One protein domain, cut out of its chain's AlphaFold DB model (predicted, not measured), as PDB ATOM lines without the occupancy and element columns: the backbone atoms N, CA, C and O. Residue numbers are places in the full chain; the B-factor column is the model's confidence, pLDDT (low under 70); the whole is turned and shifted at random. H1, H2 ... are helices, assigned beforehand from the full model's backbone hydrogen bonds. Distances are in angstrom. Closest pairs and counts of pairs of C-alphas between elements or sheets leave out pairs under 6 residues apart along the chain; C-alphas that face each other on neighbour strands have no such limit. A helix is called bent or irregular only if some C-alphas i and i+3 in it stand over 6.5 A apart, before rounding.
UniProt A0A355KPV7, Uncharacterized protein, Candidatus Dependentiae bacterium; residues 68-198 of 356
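Overview. This is residues 68 to 198 of the 356 residues of an uncharacterized protein of Candidatus Dependentiae bacterium (UniProt A0A355KPV7). The domain is a rod of helices in two halves. At one end H1, H2, H3 and H4 gather into a lobe, in which the hairpin of H1 and H2 has H4 side by side with H2 and H3 packed on H1; at the other end the long helix H7 has H8 crossing it and H9 near it, and the short H5 and H6 lie in the middle. The printed part has 131 residues with nine named helices, H1 to H9 in order, and no named strand; the class is all helix. It is only just compact, close to loose, with a radius of gyration of the C-alphas of 16.8 A, and spans 53 by 26 by 24 A.

Arrangement. H7, residues 151 to 169, is the hub, touching three helices. With residues 155 to 162 alone it touches H5, residues 132 to 138, at a steep tilt of 48 degrees, opposite ways; the closest C-alphas, of Ile 133 and Ala 158, are 5.1 A apart. H8, residues 177 to 184, touches H7 about perpendicular, at 87 degrees, with C-alphas 156 and 182 closest at 6.4 A. H9, residues 188 to 196, is close to H7 but not clearly touching, with C-alphas 163 and 194 closest at 7.0 A. H6, residues 140 to 146, only just touches H7, with 3 pairs of C-alphas within 8 A, the closest Glu 144 and Leu 151 at 6.4 A. H6 also touches H3, residues 97 to 110, where C-alphas 105 and 142 are closest at 7.8 A. H3 touches H1, residues 71 to 81, with C-alphas 73 and 103 closest at 5.7 A. H2, residues 85 to 94, forms a helical hairpin with H1 at a shallow tilt of 23 degrees, with C-alphas 76 and 88 closest at 5.2 A. H2 touches H4, residues 114 to 128, the same way at 23 degrees, a shallow tilt, with C-alphas 89 and 123 closest at 6.0 A. Helix packing is mostly crossed: 2 of 7 touching pairs given a tilt are shallow. Every O i to N i+4 pair is within hydrogen-bond range in H1, H3, H7, H8 and H9, against 5 of 6 in H2, 7 of 11 in H4, 2 of 3 in H5 and 2 of 3 in H6.

Along the chain. H7 is 27.0 A long, from C-alpha 151 at (243.963, 415.672, 442.790). H3 measures 20.0 A, H4 19.0 A, H1 15.5 A and H2 14.7 A. H4 is irregular: C-alphas 119 and 122 are 7.1 A apart. H1 begins with C-alpha 71 at (248.287, 431.503, 420.723), and H9 ends with C-alpha 196 at (220.590, 401.603, 445.393).

Size, cuts and confidence. The two C-alphas farthest apart, of Asn 82 and Tyr 196, are 53.0 A apart. The printed part has no cut and no long link; H7 to H8 is short, the others tight. The mean pLDDT of the printed part is 73.4, with 50 residues under 70, among them residues 165 to 181 and 186 to 198.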
ATOM      1  N   PRO A  68     255.052 423.034 419.942       85.56
ATOM      2  CA  PRO A  68     254.412 424.239 419.434       85.56
ATOM      3  C   PRO A  68     253.237 424.659 420.322       85.56
ATOM      4  O   PRO A  68     252.214 423.976 420.388       85.56
ATOM      5  N   LEU A  69     253.369 425.811 420.979       88.25
ATOM      6  CA  LEU A  69     252.322 426.357 421.833       88.25
ATOM      7  C   LEU A  69     251.257 427.102 421.029       88.25
ATOM      8  O   LEU A  69     251.557 427.876 420.112       88.25
ATOM      9  N   SER A  70     249.998 426.933 421.423       91.62
ATOM     10  CA  SER A  70     248.895 427.724 420.885       91.62
ATOM     11  C   SER A  70     249.018 429.207 421.252       91.62
ATOM     12  O   SER A  70     249.682 429.619 422.209       91.62
ATOM     13  N   LYS A  71     248.294 430.050 420.509       91.94
ATOM     14  CA  LYS A  71     248.287 431.503 420.723       91.94
ATOM     15  C   LYS A  71     247.864 431.887 422.146       91.94
ATOM     16  O   LYS A  71     248.405 432.849 422.690       91.94
ATOM     17  N   ASN A  72     246.906 431.178 422.741       91.75
ATOM     18  CA  ASN A  72     246.419 431.497 424.082       91.75
ATOM     19  C   ASN A  72     247.389 431.024 425.168       91.75
ATOM     20  O   ASN A  72     247.629 431.785 426.105       91.75
ATOM     21  N   THR A  73     248.030 429.865 425.001       90.50
ATOM     22  CA  THR A  73     249.090 429.414 425.918       90.50
ATOM     23  C   THR A  73     250.281 430.375 425.899       90.50
ATOM     24  O   THR A  73     250.767 430.774 426.956       90.50
ATOM     25  N   LYS A  74     250.679 430.877 424.718       90.00
ATOM     26  CA  LYS A  74     251.715 431.924 424.600       90.00
ATOM     27  C   LYS A  74     251.323 433.232 425.290       90.00
ATOM     28  O   LYS A  74     252.139 433.862 425.960       90.00
ATOM     29  N   LYS A  75     250.062 433.662 425.153       91.06
ATOM     30  CA  LYS A  75     249.548 434.842 425.874       91.06
ATOM     31  C   LYS A  75     249.581 434.636 427.385       91.06
ATOM     32  O   LYS A  75     249.905 435.575 428.108       91.06
ATOM     33  N   PHE A  76     249.262 433.432 427.849       91.38
ATOM     34  CA  PHE A  76     249.321 433.086 429.262       91.38
ATOM     35  C   PHE A  76     250.756 433.104 429.788       91.38
ATOM     36  O   PHE A  76     251.007 433.748 430.803       91.38
ATOM     37  N   TYR A  77     251.709 432.517 429.060       88.75
ATOM     38  CA  TYR A  77     253.132 432.636 429.381       88.75
ATOM     39  C   TYR A  77     253.571 434.103 429.508       88.75
ATOM     40  O   TYR A  77     254.161 434.498 430.512       88.75
ATOM     41  N   ASN A  78     253.199 434.949 428.543       86.56
ATOM     42  CA  ASN A  78     253.509 436.378 428.604       86.56
ATOM     43  C   ASN A  78     252.866 437.068 429.818       86.56
ATOM     44  O   ASN A  78     253.475 437.960 430.410       86.56
ATOM     45  N   ALA A  79     251.650 436.680 430.203       85.69
ATOM     46  CA  ALA A  79     251.009 437.189 431.414       85.69
ATOM     47  C   ALA A  79     251.766 436.751 432.679       85.69
ATOM     48  O   ALA A  79     251.958 437.565 433.584       85.69
ATOM     49  N   LEU A  80     252.247 435.507 432.710       83.88
ATOM     50  CA  LEU A  80     253.024 434.940 433.808       83.88
ATOM     51  C   LEU A  80     254.375 435.649 433.982       83.88
ATOM     52  O   LEU A  80     254.666 436.142 435.071       83.88
ATOM     53  N   VAL A  81     255.156 435.795 432.907       80.88
ATOM     54  CA  VAL A  81     256.467 436.476 432.937       80.88
ATOM     55  C   VAL A  81     256.344 437.937 433.360       80.88
ATOM     56  O   VAL A  81     257.154 438.430 434.145       80.88
ATOM     57  N   ASN A  82     255.309 438.629 432.880       78.62
ATOM     58  CA  ASN A  82     255.060 440.030 433.222       78.62
ATOM     59  C   ASN A  82     254.340 440.208 434.570       78.62
ATOM     60  O   ASN A  82     253.958 441.328 434.908       78.62
ATOM     61  N   LYS A  83     254.117 439.123 435.331       76.38
ATOM     62  CA  LYS A  83     253.369 439.116 436.602       76.38
ATOM     63  C   LYS A  83     251.974 439.751 436.498       76.38
ATOM     64  O   LYS A  83     251.433 440.258 437.480       76.38
ATOM     65  N   ASN A  84     251.354 439.705 435.319       81.31
ATOM     66  CA  ASN A  84     249.978 440.147 435.112       81.31
ATOM     67  C   ASN A  84     249.016 439.002 435.439       81.31
ATOM     68  O   ASN A  84     248.429 438.356 434.572       81.31
ATOM     69  N   LEU A  85     248.878 438.726 436.732       80.31
ATOM     70  CA  LEU A  85     248.233 437.501 437.191       80.31
ATOM     71  C   LEU A  85     246.717 437.479 436.919       80.31
ATOM     72  O   LEU A  85     246.141 436.416 436.697       80.31
ATOM     73  N   LYS A  86     246.060 438.649 436.878       85.50
ATOM     74  CA  LYS A  86     244.627 438.751 436.548       85.50
ATOM     75  C   LYS A  86     244.343 438.300 435.118       85.50
ATOM     76  O   LYS A  86     243.427 437.513 434.912       85.50
ATOM     77  N   SER A  87     245.127 438.770 434.144       87.00
ATOM     78  CA  SER A  87     244.934 438.356 432.750       87.00
ATOM     79  C   SER A  87     245.266 436.877 432.552       87.00
ATOM     80  O   SER A  87     244.561 436.199 431.808       87.00
ATOM     81  N   GLY A  88     246.267 436.358 433.274       86.00
ATOM     82  CA  GLY A  88     246.594 434.932 433.290       86.00
ATOM     83  C   GLY A  88     245.425 434.055 433.755       86.00
ATOM     84  O   GLY A  88     245.095 433.085 433.080       86.00
ATOM     85  N   ILE A  89     244.737 434.428 434.842       86.81
ATOM     86  CA  ILE A  89     243.545 433.702 435.323       86.81
ATOM     87  C   ILE A  89     242.430 433.701 434.271       86.81
ATOM     88  O   ILE A  89     241.861 432.648 433.987       86.81
ATOM     89  N   THR A  90     242.140 434.857 433.666       89.94
ATOM     90  CA  THR A  90     241.092 434.963 432.637       89.94
ATOM     91  C   THR A  90     241.379 434.063 431.435       89.94
ATOM     92  O   THR A  90     240.452 433.499 430.858       89.94
ATOM     93  N   LEU A  91     242.653 433.902 431.066       91.38
ATOM     94  CA  LEU A  91     243.059 433.004 429.985       91.38
ATOM     95  C   LEU A  91     242.849 431.531 430.360       91.38
ATOM     96  O   LEU A  91     242.297 430.791 429.550       91.38
ATOM     97  N   ILE A  92     243.201 431.122 431.586       89.38
ATOM     98  CA  ILE A  92     243.000 429.737 432.058       89.38
ATOM     99  C   ILE A  92     241.520 429.342 432.005       89.38
ATOM    100  O   ILE A  92     241.186 428.246 431.553       89.38
ATOM    101  N   ASP A  93     240.626 430.241 432.422       87.50
ATOM    102  CA  ASP A  93     239.175 430.007 432.391       87.50
ATOM    103  C   ASP A  93     238.645 429.747 430.963       87.50
ATOM    104  O   ASP A  93     237.607 429.105 430.801       87.50
ATOM    105  N   GLN A  94     239.357 430.212 429.931       90.06
ATOM    106  CA  GLN A  94     238.966 430.106 428.521       90.06
ATOM    107  C   GLN A  94     239.688 428.991 427.760       90.06
ATOM    108  O   GLN A  94     239.327 428.715 426.615       90.06
ATOM    109  N   PHE A  95     240.686 428.342 428.362       92.44
ATOM    110  CA  PHE A  95     241.463 427.312 427.680       92.44
ATOM    111  C   PHE A  95     240.597 426.143 427.232       92.44
ATOM    112  O   PHE A  95     239.840 425.574 428.015       92.44
ATOM    113  N   SER A  96     240.758 425.721 425.986       90.00
ATOM    114  CA  SER A  96     240.374 424.384 425.540       90.00
ATOM    115  C   SER A  96     241.164 423.306 426.294       90.00
ATOM    116  O   SER A  96     242.176 423.581 426.936       90.00
ATOM    117  N   GLN A  97     240.723 422.050 426.203       87.56
ATOM    118  CA  GLN A  97     241.427 420.917 426.811       87.56
ATOM    119  C   GLN A  97     242.891 420.826 426.346       87.56
ATOM    120  O   GLN A  97     243.784 420.565 427.147       87.56
ATOM    121  N   LYS A  98     243.141 421.100 425.057       88.62
ATOM    122  CA  LYS A  98     244.487 421.130 424.478       88.62
ATOM    123  C   LYS A  98     245.337 422.241 425.097       88.62
ATOM    124  O   LYS A  98     246.436 421.978 425.560       88.62
ATOM    125  N   GLU A  99     244.810 423.463 425.145       91.62
ATOM    126  CA  GLU A  99     245.515 424.631 425.697       91.62
ATOM    127  C   GLU A  99     245.805 424.473 427.195       91.62
ATOM    128  O   GLU A  99     246.872 424.852 427.667       91.62
ATOM    129  N   LEU A 100     244.884 423.853 427.935       89.62
ATOM    130  CA  LEU A 100     245.080 423.508 429.340       89.62
ATOM    131  C   LEU A 100     246.278 422.566 429.521       89.62
ATOM    132  O   LEU A 100     247.104 422.798 430.401       89.62
ATOM    133  N   MET A 101     246.393 421.536 428.678       88.00
ATOM    134  CA  MET A 101     247.517 420.597 428.721       88.00
ATOM    135  C   MET A 101     248.832 421.238 428.298       88.00
ATOM    136  O   MET A 101     249.833 421.065 428.986       88.00
ATOM    137  N   GLU A 102     248.822 422.018 427.217       89.69
ATOM    138  CA  GLU A 102     249.984 422.802 426.789       89.69
ATOM    139  C   GLU A 102     250.491 423.695 427.933       89.69
ATOM    140  O   GLU A 102     251.687 423.727 428.211       89.69
ATOM    141  N   ALA A 103     249.580 424.385 428.630       88.31
ATOM    142  CA  ALA A 103     249.926 425.247 429.751       88.31
ATOM    143  C   ALA A 103     250.503 424.460 430.936       88.31
ATOM    144  O   ALA A 103     251.508 424.882 431.497       88.31
ATOM    145  N   LEU A 104     249.914 423.318 431.303       85.00
ATOM    146  CA  LEU A 104     250.433 422.479 432.386       85.00
ATOM    147  C   LEU A 104     251.820 421.919 432.043       85.00
ATOM    148  O   LEU A 104     252.741 422.066 432.836       85.00
ATOM    149  N   MET A 105     252.020 421.357 430.850       84.44
ATOM    150  CA  MET A 105     253.332 420.836 430.439       84.44
ATOM    151  C   MET A 105     254.404 421.930 430.382       84.44
ATOM    152  O   MET A 105     255.541 421.706 430.797       84.44
ATOM    153  N   MET A 106     254.040 423.121 429.903       86.19
ATOM    154  CA  MET A 106     254.923 424.284 429.915       86.19
ATOM    155  C   MET A 106     255.323 424.667 431.346       86.19
ATOM    156  O   MET A 106     256.488 424.965 431.598       86.19
ATOM    157  N   LEU A 107     254.379 424.664 432.288       80.56
ATOM    158  CA  LEU A 107     254.665 424.973 433.690       80.56
ATOM    159  C   LEU A 107     255.556 423.905 434.351       80.56
ATOM    160  O   LEU A 107     256.411 424.285 435.148       80.56
ATOM    161  N   ASP A 108     255.404 422.621 433.991       78.06
ATOM    162  CA  ASP A 108     256.268 421.516 434.472       78.06
ATOM    163  C   ASP A 108     257.704 421.782 434.021       78.06
ATOM    164  O   ASP A 108     258.639 421.783 434.815       78.06
ATOM    165  N   PHE A 109     257.857 422.103 432.733       81.81
ATOM    166  CA  PHE A 109     259.149 422.398 432.128       81.81
ATOM    167  C   PHE A 109     259.827 423.619 432.758       81.81
ATOM    168  O   PHE A 109     261.020 423.580 433.053       81.81
ATOM    169  N   LEU A 110     259.072 424.695 432.996       75.31
ATOM    170  CA  LEU A 110     259.612 425.924 433.576       75.31
ATOM    171  C   LEU A 110     260.019 425.785 435.050       75.31
ATOM    172  O   LEU A 110     260.723 426.666 435.541       75.31
ATOM    173  N   CYS A 111     259.601 424.718 435.745       69.62
ATOM    174  CA  CYS A 111     259.967 424.442 437.140       69.62
ATOM    175  C   CYS A 111     259.789 425.671 438.060       69.62
ATOM    176  O   CYS A 111     260.672 426.004 438.856       69.62
ATOM    177  N   LEU A 112     258.672 426.392 437.904       65.25
ATOM    178  CA  LEU A 112     258.426 427.650 438.614       65.25
ATOM    179  C   LEU A 112     258.379 427.461 440.137       65.25
ATOM    180  O   LEU A 112     258.024 426.398 440.644       65.25
ATOM    181  N   ASP A 113     258.692 428.534 440.870       61.28
ATOM    182  CA  ASP A 113     258.550 428.542 442.324       61.28
ATOM    183  C   ASP A 113     257.092 428.307 442.761       61.28
ATOM    184  O   ASP A 113     256.129 428.690 442.086       61.28
ATOM    185  N   SER A 114     256.929 427.679 443.929       58.62
ATOM    186  CA  SER A 114     255.621 427.297 444.471       58.62
ATOM    187  C   SER A 114     254.672 428.488 444.643       58.62
ATOM    188  O   SER A 114     253.465 428.329 444.496       58.62
ATOM    189  N   ASN A 115     255.205 429.686 444.901       61.75
ATOM    190  CA  ASN A 115     254.416 430.886 445.190       61.75
ATOM    191  C   ASN A 115     253.723 431.450 443.941       61.75
ATOM    192  O   ASN A 115     252.579 431.899 444.011       61.75
ATOM    193  N   THR A 116     254.402 431.440 442.792       62.69
ATOM    194  CA  THR A 116     253.814 431.908 441.527       62.69
ATOM    195  C   THR A 116     252.740 430.937 441.038       62.69
ATOM    196  O   THR A 116     251.711 431.360 440.508       62.69
ATOM    197  N   PHE A 117     252.955 429.638 441.254       64.94
ATOM    198  CA  PHE A 117     252.004 428.598 440.879       64.94
ATOM    199  C   PHE A 117     250.744 428.602 441.756       64.94
ATOM    200  O   PHE A 117     249.635 428.561 441.219       64.94
ATOM    201  N   GLU A 118     250.892 428.765 443.075       66.88
ATOM    202  CA  GLU A 118     249.776 428.787 444.037       66.88
ATOM    203  C   GLU A 118     248.717 429.851 443.688       66.88
ATOM    204  O   GLU A 118     247.519 429.675 443.931       66.88
ATOM    205  N   TYR A 119     249.135 430.937 443.029       72.62
ATOM    206  CA  TYR A 119     248.223 431.970 442.545       72.62
ATOM    207  C   TYR A 119     247.277 431.472 441.437       72.62
ATOM    208  O   TYR A 119     246.108 431.866 441.388       72.62
ATOM    209  N   PHE A 120     247.757 430.600 440.548       77.00
ATOM    210  CA  PHE A 120     246.978 430.055 439.432       77.00
ATOM    211  C   PHE A 120     246.298 428.723 439.759       77.00
ATOM    212  O   PHE A 120     245.332 428.373 439.074       77.00
ATOM    213  N   THR A 121     246.728 428.027 440.818       75.75
ATOM    214  CA  THR A 121     246.157 426.759 441.306       75.75
ATOM    215  C   THR A 121     244.634 426.749 441.249       75.75
ATOM    216  O   THR A 121     244.043 425.890 440.605       75.75
ATOM    217  N   LYS A 122     243.963 427.743 441.847       78.62
ATOM    218  CA  LYS A 122     242.489 427.770 441.895       78.62
ATOM    219  C   LYS A 122     241.844 427.802 440.506       78.62
ATOM    220  O   LYS A 122     240.808 427.167 440.305       78.62
ATOM    221  N   ALA A 123     242.436 428.533 439.562       84.06
ATOM    222  CA  ALA A 123     241.932 428.628 438.194       84.06
ATOM    223  C   ALA A 123     242.129 427.301 437.446       84.06
ATOM    224  O   ALA A 123     241.185 426.797 436.833       84.06
ATOM    225  N   PHE A 124     243.309 426.686 437.574       84.50
ATOM    226  CA  PHE A 124     243.583 425.365 437.005       84.50
ATOM    227  C   PHE A 124     242.677 424.288 437.607       84.50
ATOM    228  O   PHE A 124     242.016 423.580 436.853       84.50
ATOM    229  N   THR A 125     242.543 424.219 438.934       78.75
ATOM    230  CA  THR A 125     241.648 423.282 439.638       78.75
ATOM    231  C   THR A 125     240.217 423.390 439.113       78.75
ATOM    232  O   THR A 125     239.601 422.383 438.755       78.75
ATOM    233  N   LYS A 126     239.690 424.614 438.988       83.00
ATOM    234  CA  LYS A 126     238.349 424.857 438.441       83.00
ATOM    235  C   LYS A 126     238.226 424.375 436.993       83.00
ATOM    236  O   LYS A 126     237.220 423.751 436.654       83.00
ATOM    237  N   ARG A 127     239.223 424.646 436.144       86.19
ATOM    238  CA  ARG A 127     239.191 424.263 434.724       86.19
ATOM    239  C   ARG A 127     239.370 422.755 434.516       86.19
ATOM    240  O   ARG A 127     238.675 422.185 433.675       86.19
ATOM    241  N   ILE A 128     240.219 422.100 435.310       83.31
ATOM    242  CA  ILE A 128     240.414 420.638 435.323       83.31
ATOM    243  C   ILE A 128     239.124 419.937 435.764       83.31
ATOM    244  O   ILE A 128     238.688 418.992 435.110       83.31
ATOM    245  N   ALA A 129     238.441 420.450 436.795       76.56
ATOM    246  CA  ALA A 129     237.164 419.909 437.275       76.56
ATOM    247  C   ALA A 129     236.031 419.928 436.224       76.56
ATOM    248  O   ALA A 129     234.965 419.342 436.448       76.56
ATOM    249  N   GLN A 130     236.225 420.627 435.100       83.06
ATOM    250  CA  GLN A 130     235.290 420.680 433.976       83.06
ATOM    251  C   GLN A 130     235.622 419.676 432.858       83.06
ATOM    252  O   GLN A 130     234.760 419.450 432.017       83.06
ATOM    253  N   GLN A 131     236.816 419.066 432.840       79.50
ATOM    254  CA  GLN A 131     237.251 418.145 431.770       79.50
ATOM    255  C   GLN A 131     236.753 416.698 431.948       79.50
ATOM    256  O   GLN A 131     236.976 415.855 431.085       79.50
ATOM    257  N   GLY A 132     236.068 416.397 433.057       74.88
ATOM    258  CA  GLY A 132     235.551 415.059 433.355       74.88
ATOM    259  C   GLY A 132     236.603 414.101 433.929       74.88
ATOM    260  O   GLY A 132     237.779 414.437 434.061       74.88
ATOM    261  N   ILE A 133     236.161 412.902 434.320       75.06
ATOM    262  CA  ILE A 133     237.021 411.936 435.023       75.06
ATOM    263  C   ILE A 133     238.057 411.279 434.103       75.06
ATOM    264  O   ILE A 133     239.179 411.042 434.533       75.06
ATOM    265  N   GLU A 134     237.726 411.057 432.827       76.19
ATOM    266  CA  GLU A 134     238.636 410.444 431.846       76.19
ATOM    267  C   GLU A 134     239.889 411.287 431.621       76.19
ATOM    268  O   GLU A 134     240.999 410.762 431.592       76.19
ATOM    269  N   PHE A 135     239.724 412.609 431.549       81.00
ATOM    270  CA  PHE A 135     240.846 413.532 431.449       81.00
ATOM    271  C   PHE A 135     241.768 413.450 432.670       81.00
ATOM    272  O   PHE A 135     242.989 413.411 432.520       81.00
ATOM    273  N   ILE A 136     241.193 413.406 433.876       77.62
ATOM    274  CA  ILE A 136     241.961 413.311 435.124       77.62
ATOM    275  C   ILE A 136     242.705 411.969 435.186       77.62
ATOM    276  O   ILE A 136     243.869 411.939 435.570       77.62
ATOM    277  N   GLU A 137     242.071 410.874 434.763       73.69
ATOM    278  CA  GLU A 137     242.668 409.531 434.734       73.69
ATOM    279  C   GLU A 137     243.850 409.417 433.770       73.69
ATOM    280  O   GLU A 137     244.845 408.765 434.098       73.69
ATOM    281  N   GLN A 138     243.731 410.022 432.586       78.44
ATOM    282  CA  GLN A 138     244.771 410.001 431.555       78.44
ATOM    283  C   GLN A 138     245.983 410.854 431.936       78.44
ATOM    284  O   GLN A 138     247.099 410.523 431.555       78.44
ATOM    285  N   ASN A 139     245.771 411.927 432.700       79.06
ATOM    286  CA  ASN A 139     246.804 412.916 433.012       79.06
ATOM    287  C   ASN A 139     247.191 412.928 434.499       79.06
ATOM    288  O   ASN A 139     247.789 413.893 434.969       79.06
ATOM    289  N   ALA A 140     246.852 411.870 435.245       72.56
ATOM    290  CA  ALA A 140     247.015 411.811 436.697       72.56
ATOM    291  C   ALA A 140     248.456 412.094 437.145       72.56
ATOM    292  O   ALA A 140     248.648 412.906 438.039       72.56
ATOM    293  N   GLU A 141     249.455 411.505 436.480       72.19
ATOM    294  CA  GLU A 141     250.874 411.689 436.821       72.19
ATOM    295  C   GLU A 141     251.316 413.150 436.699       72.19
ATOM    296  O   GLU A 141     251.983 413.682 437.583       72.19
ATOM    297  N   LEU A 142     250.910 413.820 435.617       73.25
ATOM    298  CA  LEU A 142     251.203 415.235 435.415       73.25
ATOM    299  C   LEU A 142     250.492 416.073 436.482       73.25
ATOM    300  O   LEU A 142     251.117 416.900 437.137       73.25
ATOM    301  N   LEU A 143     249.197 415.834 436.693       74.31
ATOM    302  CA  LEU A 143     248.393 416.578 437.664       74.31
ATOM    303  C   LEU A 143     248.860 416.372 439.113       74.31
ATOM    304  O   LEU A 143     248.715 417.281 439.929       74.31
ATOM    305  N   GLU A 144     249.438 415.216 439.439       71.00
ATOM    306  CA  GLU A 144     249.957 414.901 440.772       71.00
ATOM    307  C   GLU A 144     251.228 415.693 441.100       71.00
ATOM    308  O   GLU A 144     251.432 416.059 442.256       71.00
ATOM    309  N   LYS A 145     252.032 416.056 440.091       68.19
ATOM    310  CA  LYS A 145     253.156 416.991 440.270       68.19
ATOM    311  C   LYS A 145     252.684 418.403 440.620       68.19
ATOM    312  O   LYS A 145     253.361 419.109 441.362       68.19
ATOM    313  N   PHE A 146     251.528 418.802 440.092       65.62
ATOM    314  CA  PHE A 146     251.000 420.155 440.241       65.62
ATOM    315  C   PHE A 146     250.156 420.346 441.494       65.62
ATOM    316  O   PHE A 146     250.318 421.329 442.206       65.62
ATOM    317  N   GLU A 147     249.246 419.418 441.775       64.44
ATOM    318  CA  GLU A 147     248.272 419.553 442.857       64.44
ATOM    319  C   GLU A 147     248.084 418.225 443.610       64.44
ATOM    320  O   GLU A 147     246.968 417.696 443.688       64.44
ATOM    321  N   PRO A 148     249.145 417.682 444.239       54.56
ATOM    322  CA  PRO A 148     249.098 416.367 444.885       54.56
ATOM    323  C   PRO A 148     248.036 416.299 445.992       54.56
ATOM    324  O   PRO A 148     247.411 415.264 446.219       54.56
ATOM    325  N   LYS A 149     247.779 417.427 446.670       60.97
ATOM    326  CA  LYS A 149     246.782 417.515 447.750       60.97
ATOM    327  C   LYS A 149     245.340 417.574 447.238       60.97
ATOM    328  O   LYS A 149     244.438 417.131 447.944       60.97
ATOM    329  N   GLN A 150     245.107 418.129 446.047       65.75
ATOM    330  CA  GLN A 150     243.755 418.385 445.532       65.75
ATOM    331  C   GLN A 150     243.324 417.390 444.452       65.75
ATOM    332  O   GLN A 150     242.122 417.248 444.224       65.75
ATOM    333  N   LEU A 151     244.256 416.648 443.842       61.69
ATOM    334  CA  LEU A 151     243.963 415.672 442.790       61.69
ATOM    335  C   LEU A 151     242.917 414.637 443.223       61.69
ATOM    336  O   LEU A 151     241.956 414.389 442.497       61.69
ATOM    337  N   LYS A 152     243.039 414.101 444.444       63.62
ATOM    338  CA  LYS A 152     242.043 413.174 445.006       63.62
ATOM    339  C   LYS A 152     240.656 413.813 445.108       63.62
ATOM    340  O   LYS A 152     239.662 413.207 444.723       63.62
ATOM    341  N   SER A 153     240.582 415.060 445.578       73.25
ATOM    342  CA  SER A 153     239.317 415.805 445.664       73.25
ATOM    343  C   SER A 153     238.710 416.055 444.281       73.25
ATOM    344  O   SER A 153     237.496 415.949 444.116       73.25
ATOM    345  N   LEU A 154     239.538 416.373 443.285       73.44
ATOM    346  CA  LEU A 154     239.105 416.577 441.904       73.44
ATOM    347  C   LEU A 154     238.558 415.287 441.286       73.44
ATOM    348  O   LEU A 154     237.474 415.303 440.700       73.44
ATOM    349  N   ALA A 155     239.264 414.173 441.475       68.00
ATOM    350  CA  ALA A 155     238.836 412.859 441.014       68.00
ATOM    351  C   ALA A 155     237.506 412.434 441.664       68.00
ATOM    352  O   ALA A 155     236.592 412.007 440.960       68.00
ATOM    353  N   HIS A 156     237.346 412.649 442.979       74.62
ATOM    354  CA  HIS A 156     236.080 412.411 443.684       74.62
ATOM    355  C   HIS A 156     234.932 413.261 443.128       74.62
ATOM    356  O   HIS A 156     233.857 412.737 442.839       74.62
ATOM    357  N   GLN A 157     235.139 414.568 442.943       78.12
ATOM    358  CA  GLN A 157     234.104 415.460 442.408       78.12
ATOM    359  C   GLN A 157     233.704 415.090 440.975       78.12
ATOM    360  O   GLN A 157     232.518 415.118 440.638       78.12
ATOM    361  N   ALA A 158     234.680 414.737 440.134       77.44
ATOM    362  CA  ALA A 158     234.432 414.302 438.767       77.44
ATOM    363  C   ALA A 158     233.658 412.976 438.729       77.44
ATOM    364  O   ALA A 158     232.696 412.862 437.967       77.44
ATOM    365  N   LEU A 159     234.015 412.017 439.593       76.44
ATOM    366  CA  LEU A 159     233.294 410.751 439.724       76.44
ATOM    367  C   LEU A 159     231.848 410.981 440.160       76.44
ATOM    368  O   LEU A 159     230.933 410.502 439.502       76.44
ATOM    369  N   VAL A 160     231.614 411.768 441.213       77.75
ATOM    370  CA  VAL A 160     230.254 412.050 441.702       77.75
ATOM    371  C   VAL A 160     229.396 412.725 440.627       77.75
ATOM    372  O   VAL A 160     228.232 412.362 440.465       77.75
ATOM    373  N   LYS A 161     229.952 413.664 439.849       80.81
ATOM    374  CA  LYS A 161     229.229 414.275 438.718       80.81
ATOM    375  C   LYS A 161     228.863 413.255 437.642       80.81
ATOM    376  O   LYS A 161     227.741 413.297 437.142       80.81
ATOM    377  N   LEU A 162     229.786 412.355 437.300       74.00
ATOM    378  CA  LEU A 162     229.528 411.279 436.345       74.00
ATOM    379  C   LEU A 162     228.387 410.374 436.844       74.00
ATOM    380  O   LEU A 162     227.443 410.113 436.102       74.00
ATOM    381  N   LEU A 163     228.430 409.972 438.118       66.69
ATOM    382  CA  LEU A 163     227.403 409.133 438.741       66.69
ATOM    383  C   LEU A 163     226.033 409.826 438.822       66.69
ATOM    384  O   LEU A 163     225.011 409.201 438.549       66.69
ATOM    385  N   GLU A 164     225.981 411.121 439.147       76.38
ATOM    386  CA  GLU A 164     224.728 411.891 439.128       76.38
ATOM    387  C   GLU A 164     224.166 412.065 437.710       76.38
ATOM    388  O   GLU A 164     222.947 412.063 437.532       76.38
ATOM    389  N   SER A 165     225.022 412.185 436.691       69.44
ATOM    390  CA  SER A 165     224.572 412.197 435.295       69.44
ATOM    391  C   SER A 165     223.958 410.853 434.908       69.44
ATOM    392  O   SER A 165     222.840 410.819 434.399       69.44
ATOM    393  N   ALA A 166     224.639 409.749 435.220       55.03
ATOM    394  CA  ALA A 166     224.122 408.409 434.964       55.03
ATOM    395  C   ALA A 166     222.811 408.143 435.709       55.03
ATOM    396  O   ALA A 166     221.866 407.635 435.122       55.03
ATOM    397  N   LYS A 167     222.681 408.602 436.956       60.47
ATOM    398  CA  LYS A 167     221.420 408.552 437.709       60.47
ATOM    399  C   LYS A 167     220.266 409.262 437.001       60.47
ATOM    400  O   LYS A 167     219.151 408.746 436.994       60.47
ATOM    401  N   LYS A 168     220.504 410.453 436.441       60.91
ATOM    402  CA  LYS A 168     219.480 411.202 435.690       60.91
ATOM    403  C   LYS A 168     219.090 410.486 434.400       60.91
ATOM    404  O   LYS A 168     217.907 410.433 434.079       60.91
ATOM    405  N   ASN A 169     220.078 409.925 433.712       49.09
ATOM    406  CA  ASN A 169     219.900 409.245 432.433       49.09
ATOM    407  C   ASN A 169     219.443 407.785 432.577       49.09
ATOM    408  O   ASN A 169     219.016 407.191 431.596       49.09
ATOM    409  N   ARG A 170     219.477 407.239 433.802       46.28
ATOM    410  CA  ARG A 170     219.275 405.814 434.118       46.28
ATOM    411  C   ARG A 170     220.313 404.904 433.450       46.28
ATOM    412  O   ARG A 170     220.016 403.774 433.084       46.28
ATOM    413  N   ASP A 171     221.538 405.406 433.325       45.03
ATOM    414  CA  ASP A 171     222.677 404.652 432.814       45.03
ATOM    415  C   ASP A 171     223.363 403.877 433.948       45.03
ATOM    416  O   ASP A 171     223.432 404.339 435.094       45.03
ATOM    417  N   VAL A 172     223.937 402.721 433.615       44.97
ATOM    418  CA  VAL A 172     224.754 401.925 434.539       44.97
ATOM    419  C   VAL A 172     226.227 402.126 434.205       44.97
ATOM    420  O   VAL A 172     226.672 401.814 433.099       44.97
ATOM    421  N   ILE A 173     227.008 402.622 435.166       52.06
ATOM    422  CA  ILE A 173     228.447 402.833 434.993       52.06
ATOM    423  C   ILE A 173     229.208 401.631 435.540       52.06
ATOM    424  O   ILE A 173     229.170 401.329 436.735       52.06
ATOM    425  N   ARG A 174     229.988 400.989 434.665       56.00
ATOM    426  CA  ARG A 174     230.998 400.013 435.076       56.00
ATOM    427  C   ARG A 174     232.252 400.746 435.552       56.00
ATOM    428  O   ARG A 174     232.888 401.471 434.786       56.00
ATOM    429  N   LEU A 175     232.613 400.551 436.817       57.03
ATOM    430  CA  LEU A 175     233.851 401.091 437.370       57.03
ATOM    431  C   LEU A 175     235.026 400.202 436.941       57.03
ATOM    432  O   LEU A 175     235.000 398.990 437.139       57.03
ATOM    433  N   ASN A 176     236.054 400.800 436.340       59.38
ATOM    434  CA  ASN A 176     237.351 400.142 436.157       59.38
ATOM    435  C   ASN A 176     238.143 400.172 437.482       59.38
ATOM    436  O   ASN A 176     237.726 400.827 438.436       59.38
ATOM    437  N   GLU A 177     239.301 399.511 437.555       61.25
ATOM    438  CA  GLU A 177     240.096 399.448 438.795       61.25
ATOM    439  C   GLU A 177     240.451 400.827 439.377       61.25
ATOM    440  O   GLU A 177     240.401 401.019 440.594       61.25
ATOM    441  N   LYS A 178     240.778 401.808 438.523       63.31
ATOM    442  CA  LYS A 178     241.115 403.176 438.951       63.31
ATOM    443  C   LYS A 178     239.896 403.882 439.556       63.31
ATOM    444  O   LYS A 178     239.988 404.435 440.650       63.31
ATOM    445  N   ARG A 179     238.740 403.805 438.888       67.38
ATOM    446  CA  ARG A 179     237.467 404.378 439.359       67.38
ATOM    447  C   ARG A 179     236.954 403.677 440.603       67.38
ATOM    448  O   ARG A 179     236.420 404.351 441.472       67.38
ATOM    449  N   ASN A 180     237.130 402.359 440.703       67.38
ATOM    450  CA  ASN A 180     236.708 401.591 441.869       67.38
ATOM    451  C   ASN A 180     237.473 402.043 443.116       67.38
ATOM    452  O   ASN A 180     236.855 402.330 444.132       67.38
ATOM    453  N   LYS A 181     238.797 402.232 443.026       69.06
ATOM    454  CA  LYS A 181     239.593 402.778 444.144       69.06
ATOM    455  C   LYS A 181     239.059 404.131 444.628       69.06
ATOM    456  O   LYS A 181     238.851 404.307 445.821       69.06
ATOM    457  N   ILE A 182     238.766 405.045 443.700       70.31
ATOM    458  CA  ILE A 182     238.186 406.365 444.011       70.31
ATOM    459  C   ILE A 182     236.767 406.221 444.592       70.31
ATOM    460  O   ILE A 182     236.386 406.936 445.512       70.31
ATOM    461  N   PHE A 183     235.965 405.287 444.076       67.75
ATOM    462  CA  PHE A 183     234.607 405.033 444.551       67.75
ATOM    463  C   PHE A 183     234.580 404.478 445.978       67.75
ATOM    464  O   PHE A 183     233.754 404.910 446.778       67.75
ATOM    465  N   GLN A 184     235.492 403.566 446.322       69.19
ATOM    466  CA  GLN A 184     235.564 402.958 447.654       69.19
ATOM    467  C   GLN A 184     235.951 403.964 448.749       69.19
ATOM    468  O   GLN A 184     235.540 403.800 449.899       69.19
ATOM    469  N   GLU A 185     236.670 405.032 448.387       74.00
ATOM    470  CA  GLU A 185     237.008 406.152 449.274       74.00
ATOM    471  C   GLU A 185     235.827 407.122 449.523       74.00
ATOM    472  O   GLU A 185     235.915 407.986 450.400       74.00
ATOM    473  N   LEU A 186     234.699 406.990 448.806       66.75
ATOM    474  CA  LEU A 186     233.515 407.825 449.036       66.75
ATOM    475  C   LEU A 186     232.808 407.481 450.363       66.75
ATOM    476  O   LEU A 186     232.815 406.327 450.800       66.75
ATOM    477  N   PRO A 187     232.095 408.449 450.980       69.00
ATOM    478  CA  PRO A 187     231.281 408.183 452.162       69.00
ATOM    479  C   PRO A 187     230.253 407.066 451.927       69.00
ATOM    480  O   PRO A 187     229.574 407.047 450.898       69.00
ATOM    481  N   GLU A 188     230.076 406.185 452.917       56.97
ATOM    482  CA  GLU A 188     229.190 405.006 452.862       56.97
ATOM    483  C   GLU A 188     227.776 405.332 452.348       56.97
ATOM    484  O   GLU A 188     227.239 404.641 451.486       56.97
ATOM    485  N   GLY A 189     227.182 406.433 452.825       48.62
ATOM    486  CA  GLY A 189     225.847 406.872 452.408       48.62
ATOM    487  C   GLY A 189     225.756 407.260 450.927       48.62
ATOM    488  O   GLY A 189     224.750 406.976 450.283       48.62
ATOM    489  N   LEU A 190     226.817 407.852 450.370       57.41
ATOM    490  CA  LEU A 190     226.899 408.217 448.951       57.41
ATOM    491  C   LEU A 190     227.117 406.982 448.072       57.41
ATOM    492  O   LEU A 190     226.410 406.832 447.076       57.41
ATOM    493  N   LYS A 191     228.026 406.076 448.466       57.94
ATOM    494  CA  LYS A 191     228.225 404.784 447.780       57.94
ATOM    495  C   LYS A 191     226.904 404.026 447.684       57.94
ATOM    496  O   LYS A 191     226.440 403.706 446.591       57.94
ATOM    497  N   ASN A 192     226.252 403.849 448.832       49.94
ATOM    498  CA  ASN A 192     224.973 403.163 448.937       49.94
ATOM    499  C   ASN A 192     223.894 403.830 448.087       49.94
ATOM    500  O   ASN A 192     223.167 403.134 447.391       49.94
ATOM    501  N   HIS A 193     223.795 405.160 448.086       49.62
ATOM    502  CA  HIS A 193     222.822 405.879 447.259       49.62
ATOM    503  C   HIS A 193     222.970 405.573 445.762       49.62
ATOM    504  O   HIS A 193     221.973 405.261 445.110       49.62
ATOM    505  N   PHE A 194     224.191 405.601 445.216       50.28
ATOM    506  CA  PHE A 194     224.415 405.294 443.797       50.28
ATOM    507  C   PHE A 194     224.222 403.808 443.466       50.28
ATOM    508  O   PHE A 194     223.697 403.496 442.398       50.28
ATOM    509  N   ILE A 195     224.557 402.904 444.392       50.50
ATOM    510  CA  ILE A 195     224.288 401.463 444.252       50.50
ATOM    511  C   ILE A 195     222.774 401.189 444.293       50.50
ATOM    512  O   ILE A 195     222.240 400.499 443.429       50.50
ATOM    513  N   TYR A 196     222.045 401.770 445.252       47.19
ATOM    514  CA  TYR A 196     220.590 401.603 445.393       47.19
ATOM    515  C   TYR A 196     219.806 402.172 444.211       47.19
ATOM    516  O   TYR A 196     218.717 401.687 443.910       47.19
ATOM    517  N   LYS A 197     220.344 403.197 443.544       45.62
ATOM    518  CA  LYS A 197     219.763 403.779 442.331       45.62
ATOM    519  C   LYS A 197     220.169 403.055 441.044       45.62
ATOM    520  O   LYS A 197     219.762 403.505 439.981       45.62
ATOM    521  N   GLY A 198     220.936 401.965 441.134       41.06
ATOM    522  CA  GLY A 198     221.352 401.165 439.978       41.06
ATOM    523  C   GLY A 198     222.439 401.815 439.118       41.06
ATOM    524  O   GLY A 198     222.773 401.291 438.066       41.06
TER     525      GLY A 198